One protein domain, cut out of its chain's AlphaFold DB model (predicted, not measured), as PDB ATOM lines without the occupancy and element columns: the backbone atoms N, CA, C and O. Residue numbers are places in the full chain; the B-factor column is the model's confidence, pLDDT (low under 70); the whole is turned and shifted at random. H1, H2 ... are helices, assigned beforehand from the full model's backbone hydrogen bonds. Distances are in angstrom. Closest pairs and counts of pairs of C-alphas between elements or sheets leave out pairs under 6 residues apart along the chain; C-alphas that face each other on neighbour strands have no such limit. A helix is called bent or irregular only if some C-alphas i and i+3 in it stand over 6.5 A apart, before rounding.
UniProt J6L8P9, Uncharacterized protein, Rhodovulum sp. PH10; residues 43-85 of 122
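Overview. This is residues 43 to 85 of the 122 residues of an uncharacterized protein of Rhodovulum sp. PH10 (UniProt J6L8P9). A longer helix, H2, and a shorter one, H1, stand at opposite ends of a long, open link, with no contact between them, and the chain makes no packed core. The link, residues 54 to 67, fills the middle of the length and swings out to one side between the two helices, giving an open, shallow arc. The printed part has 43 residues with two named helices, H1 then H2 along the chain, and no named strand; the class is all helix. It is extended, with a radius of gyration of the C-alphas of 16.8 A, and the C-alphas span 50 by 23 by 14 A.

Along the chain. H2 is the longest helix, residues 68 to 85, 18 residues and 25.9 A from first to last C-alpha. It begins at C-alpha 68 at (190.084, 131.585, 204.518) and ends at C-alpha 85 at (200.873, 131.773, 228.102). H1 is residues 43 to 53, 11 residues and 14.9 A, beginning at C-alpha 43 at (196.646, 147.015, 180.046). Between them, C-alpha 60 of the link is at (201.086, 121.003, 194.946).

Arrangement. H2 and H1 are apart, with no C-alpha of the one within 8 A of the other. A long link of 14 residues joins them. Residues 43 to 65, of which 43 to 53 belong to H1, stand free, and so do residues 75 to 85 of H2. In H1 and H2 every O i to N i+4 pair is within hydrogen-bond range, and neither helix is bent.

Size, cuts and confidence. The two C-alphas farthest apart are those of Asp 43 and Ser 85, 50.6 A, which are also the first and last printed. The printed part has no cut. The C-alphas of residues 54 to 67 lie 6 to 16 A from the mean of the C-alphas. The mean pLDDT of the printed part is 72.5; 17 residues are under 70, namely residues 43 to 45, 56 to 64 and 81 to 85.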
ATOM      1  N   ASP A  43     197.371 148.258 180.281       58.44
ATOM      2  CA  ASP A  43     196.646 147.015 180.046       58.44
ATOM      3  C   ASP A  43     197.560 145.792 180.023       58.44
ATOM      4  O   ASP A  43     197.099 144.722 180.391       58.44
ATOM      5  N   ASP A  44     198.845 145.906 179.669       65.81
ATOM      6  CA  ASP A  44     199.727 144.735 179.610       65.81
ATOM      7  C   ASP A  44     200.054 144.213 181.014       65.81
ATOM      8  O   ASP A  44     200.000 143.013 181.268       65.81
ATOM      9  N   ALA A  45     200.270 145.105 181.985       68.88
ATOM     10  CA  ALA A  45     200.508 144.705 183.370       68.88
ATOM     11  C   ALA A  45     199.243 144.127 184.026       68.88
ATOM     12  O   ALA A  45     199.292 143.066 184.656       68.88
ATOM     13  N   ALA A  46     198.095 144.790 183.856       74.94
ATOM     14  CA  ALA A  46     196.827 144.316 184.404       74.94
ATOM     15  C   ALA A  46     196.362 143.020 183.719       74.94
ATOM     16  O   ALA A  46     195.948 142.077 184.394       74.94
ATOM     17  N   ALA A  47     196.479 142.921 182.393       77.31
ATOM     18  CA  ALA A  47     196.144 141.712 181.649       77.31
ATOM     19  C   ALA A  47     197.123 140.571 181.941       77.31
ATOM     20  O   ALA A  47     196.680 139.427 182.060       77.31
ATOM     21  N   ALA A  48     198.420 140.846 182.120       78.88
ATOM     22  CA  ALA A  48     199.394 139.849 182.557       78.88
ATOM     23  C   ALA A  48     199.069 139.332 183.962       78.88
ATOM     24  O   ALA A  48     199.089 138.119 184.175       78.88
ATOM     25  N   LEU A  49     198.692 140.213 184.895       80.81
ATOM     26  CA  LEU A  49     198.260 139.821 186.236       80.81
ATOM     27  C   LEU A  49     196.978 138.981 186.188       80.81
ATOM     28  O   LEU A  49     196.916 137.913 186.789       80.81
ATOM     29  N   ILE A  50     195.973 139.411 185.422       82.31
ATOM     30  CA  ILE A  50     194.726 138.657 185.236       82.31
ATOM     31  C   ILE A  50     195.015 137.291 184.607       82.31
ATOM     32  O   ILE A  50     194.452 136.286 185.034       82.31
ATOM     33  N   ARG A  51     195.902 137.220 183.609       79.50
ATOM     34  CA  ARG A  51     196.321 135.964 182.977       79.50
ATOM     35  C   ARG A  51     197.064 135.059 183.957       79.50
ATOM     36  O   ARG A  51     196.823 133.857 183.949       79.50
ATOM     37  N   PHE A  52     197.930 135.623 184.794       79.75
ATOM     38  CA  PHE A  52     198.633 134.901 185.850       79.75
ATOM     39  C   PHE A  52     197.650 134.322 186.875       79.75
ATOM     40  O   PHE A  52     197.701 133.129 187.156       79.75
ATOM     41  N   MET A  53     196.693 135.122 187.352       80.81
ATOM     42  CA  MET A  53     195.657 134.677 188.295       80.81
ATOM     43  C   MET A  53     194.692 133.645 187.695       80.81
ATOM     44  O   MET A  53     194.189 132.789 188.416       80.81
ATOM     45  N   LYS A  54     194.423 133.717 186.385       80.62
ATOM     46  CA  LYS A  54     193.601 132.739 185.648       80.62
ATOM     47  C   LYS A  54     194.361 131.466 185.264       80.62
ATOM     48  O   LYS A  54     193.742 130.531 184.759       80.62
ATOM     49  N   GLY A  55     195.683 131.437 185.425       78.38
ATOM     50  CA  GLY A  55     196.494 130.262 185.127       78.38
ATOM     51  C   GLY A  55     196.172 129.096 186.069       78.38
ATOM     52  O   GLY A  55     195.647 129.315 187.163       78.38
ATOM     53  N   PRO A  56     196.481 127.846 185.680       69.31
ATOM     54  CA  PRO A  56     196.403 126.731 186.611       69.31
ATOM     55  C   PRO A  56     197.327 127.041 187.793       69.31
ATOM     56  O   PRO A  56     198.516 127.305 187.600       69.31
ATOM     57  N   GLY A  57     196.769 127.065 189.007       66.06
ATOM     58  CA  GLY A  57     197.551 127.294 190.219       66.06
ATOM     59  C   GLY A  57     198.733 126.324 190.302       66.06
ATOM     60  O   GLY A  57     198.694 125.235 189.725       66.06
ATOM     61  N   PHE A  58     199.799 126.709 191.010       63.59
ATOM     62  CA  PHE A  58     200.995 125.872 191.113       63.59
ATOM     63  C   PHE A  58     200.634 124.460 191.616       63.59
ATOM     64  O   PHE A  58     200.042 124.335 192.700       63.59
ATOM     65  N   PRO A  59     200.967 123.394 190.861       59.34
ATOM     66  CA  PRO A  59     200.656 122.032 191.268       59.34
ATOM     67  C   PRO A  59     201.374 121.711 192.583       59.34
ATOM     68  O   PRO A  59     202.583 121.880 192.700       59.34
ATOM     69  N   GLY A  60     200.604 121.288 193.588       64.12
ATOM     70  CA  GLY A  60     201.086 121.003 194.946       64.12
ATOM     71  C   GLY A  60     200.860 122.132 195.956       64.12
ATOM     72  O   GLY A  60     200.629 121.839 197.122       64.12
ATOM     73  N   ILE A  61     200.821 123.393 195.512       64.31
ATOM     74  CA  ILE A  61     200.472 124.542 196.364       64.31
ATOM     75  C   ILE A  61     198.950 124.702 196.367       64.31
ATOM     76  O   ILE A  61     198.309 124.564 197.400       64.31
ATOM     77  N   ALA A  62     198.338 124.846 195.188       62.91
ATOM     78  CA  ALA A  62     196.901 125.112 195.054       62.91
ATOM     79  C   ALA A  62     195.974 123.998 195.585       62.91
ATOM     80  O   ALA A  62     194.801 124.257 195.829       62.91
ATOM     81  N   LYS A  63     196.474 122.766 195.759       64.94
ATOM     82  CA  LYS A  63     195.686 121.639 196.292       64.94
ATOM     83  C   LYS A  63     195.543 121.648 197.815       64.94
ATOM     84  O   LYS A  63     194.582 121.076 198.307       64.94
ATOM     85  N   ASN A  64     196.485 122.266 198.524       67.81
ATOM     86  CA  ASN A  64     196.571 122.235 199.985       67.81
ATOM     87  C   ASN A  64     196.598 123.655 200.568       67.81
ATOM     88  O   ASN A  64     197.190 123.879 201.620       67.81
ATOM     89  N   LEU A  65     196.032 124.635 199.854       72.44
ATOM     90  CA  LEU A  65     195.890 125.975 200.407       72.44
ATOM     91  C   LEU A  65     194.796 125.930 201.480       72.44
ATOM     92  O   LEU A  65     193.671 125.561 201.133       72.44
ATOM     93  N   PRO A  66     195.095 126.306 202.738       76.50
ATOM     94  CA  PRO A  66     194.062 126.433 203.750       76.50
ATOM     95  C   PRO A  66     193.033 127.458 203.283       76.50
ATOM     96  O   PRO A  66     193.352 128.495 202.685       76.50
ATOM     97  N   THR A  67     191.773 127.135 203.520       81.12
ATOM     98  CA  THR A  67     190.661 128.034 203.261       81.12
ATOM     99  C   THR A  67     190.777 129.269 204.148       81.12
ATOM    100  O   THR A  67     191.469 129.302 205.167       81.12
ATOM    101  N   ARG A  68     190.079 130.336 203.754       77.38
ATOM    102  CA  ARG A  68     190.084 131.585 204.518       77.38
ATOM    103  C   ARG A  68     189.605 131.377 205.959       77.38
ATOM    104  O   ARG A  68     190.119 132.031 206.855       77.38
ATOM    105  N   GLU A  69     188.640 130.488 206.157       81.12
ATOM    106  CA  GLU A  69     188.087 130.145 207.469       81.12
ATOM    107  C   GLU A  69     189.113 129.394 208.327       81.12
ATOM    108  O   GLU A  69     189.333 129.776 209.473       81.12
ATOM    109  N   GLU A  70     189.822 128.422 207.750       81.44
ATOM    110  CA  GLU A  70     190.899 127.682 208.427       81.44
ATOM    111  C   GLU A  70     192.049 128.605 208.857       81.44
ATOM    112  O   GLU A  70     192.517 128.518 209.988       81.44
ATOM    113  N   LEU A  71     192.440 129.568 208.015       81.25
ATOM    114  CA  LEU A  71     193.468 130.561 208.361       81.25
ATOM    115  C   LEU A  71     193.077 131.451 209.552       81.25
ATOM    116  O   LEU A  71     193.940 131.855 210.336       81.25
ATOM    117  N   TYR A  72     191.796 131.813 209.671       79.69
ATOM    118  CA  TYR A  72     191.324 132.596 210.813       79.69
ATOM    119  C   TYR A  72     191.202 131.739 212.071       79.69
ATOM    120  O   TYR A  72     191.595 132.215 213.131       79.69
ATOM    121  N   ALA A  73     190.758 130.486 211.953       81.81
ATOM    122  CA  ALA A  73     190.718 129.547 213.071       81.81
ATOM    123  C   ALA A  73     192.124 129.286 213.637       81.81
ATOM    124  O   ALA A  73     192.340 129.441 214.836       81.81
ATOM    125  N   GLU A  74     193.116 129.017 212.780       77.00
ATOM    126  CA  GLU A  74     194.518 128.851 213.193       77.00
ATOM    127  C   GLU A  74     195.066 130.109 213.888       77.00
ATOM    128  O   GLU A  74     195.761 130.018 214.902       77.00
ATOM    129  N   ARG A  75     194.728 131.300 213.375       76.38
ATOM    130  CA  ARG A  75     195.116 132.575 213.994       76.38
ATOM    131  C   ARG A  75     194.444 132.778 215.351       76.38
ATOM    132  O   ARG A  75     195.094 133.274 216.269       76.38
ATOM    133  N   GLU A  76     193.161 132.464 215.484       75.19
ATOM    134  CA  GLU A  76     192.431 132.572 216.749       75.19
ATOM    135  C   GLU A  76     192.996 131.603 217.785       75.19
ATOM    136  O   GLU A  76     193.275 132.017 218.908       75.19
ATOM    137  N   GLU A  77     193.280 130.360 217.399       73.62
ATOM    138  CA  GLU A  77     193.959 129.382 218.250       73.62
ATOM    139  C   GLU A  77     195.356 129.853 218.675       73.62
ATOM    140  O   GLU A  77     195.738 129.715 219.839       73.62
ATOM    141  N   GLU A  78     196.128 130.446 217.762       73.75
ATOM    142  CA  GLU A  78     197.443 131.007 218.075       73.75
ATOM    143  C   GLU A  78     197.340 132.194 219.045       73.75
ATOM    144  O   GLU A  78     198.108 132.287 220.008       73.75
ATOM    145  N   LEU A  79     196.381 133.097 218.822       73.00
ATOM    146  CA  LEU A  79     196.116 134.220 219.717       73.00
ATOM    147  C   LEU A  79     195.697 133.720 221.103       73.00
ATOM    148  O   LEU A  79     196.254 134.183 222.098       73.00
ATOM    149  N   VAL A  80     194.803 132.732 221.178       71.06
ATOM    150  CA  VAL A  80     194.395 132.092 222.436       71.06
ATOM    151  C   VAL A  80     195.605 131.493 223.153       71.06
ATOM    152  O   VAL A  80     195.807 131.801 224.324       71.06
ATOM    153  N   ARG A  81     196.485 130.750 222.465       69.19
ATOM    154  CA  ARG A  81     197.717 130.201 223.073       69.19
ATOM    155  C   ARG A  81     198.642 131.285 223.626       69.19
ATOM    156  O   ARG A  81     199.211 131.116 224.705       69.19
ATOM    157  N   ARG A  82     198.798 132.411 222.919       63.41
ATOM    158  CA  ARG A  82     199.598 133.546 223.417       63.41
ATOM    159  C   ARG A  82     198.974 134.161 224.669       63.41
ATOM    160  O   ARG A  82     199.699 134.443 225.620       63.41
ATOM    161  N   TYR A  83     197.654 134.318 224.709       64.12
ATOM    162  CA  TYR A  83     196.956 134.827 225.892       64.12
ATOM    163  C   TYR A  83     196.960 133.833 227.066       64.12
ATOM    164  O   TYR A  83     197.102 134.252 228.213       64.12
ATOM    165  N   GLU A  84     196.902 132.525 226.811       61.16
ATOM    166  CA  GLU A  84     197.039 131.486 227.842       61.16
ATOM    167  C   GLU A  84     198.453 131.422 228.430       61.16
ATOM    168  O   GLU A  84     198.602 131.254 229.641       61.16
ATOM    169  N   SER A  85     199.489 131.651 227.616       58.66
ATOM    170  CA  SER A  85     200.873 131.773 228.102       58.66
ATOM    171  C   SER A  85     201.089 132.989 229.011       58.66
ATOM    172  O   SER A  85     202.055 133.037 229.771       58.66
TER     173      SER A  85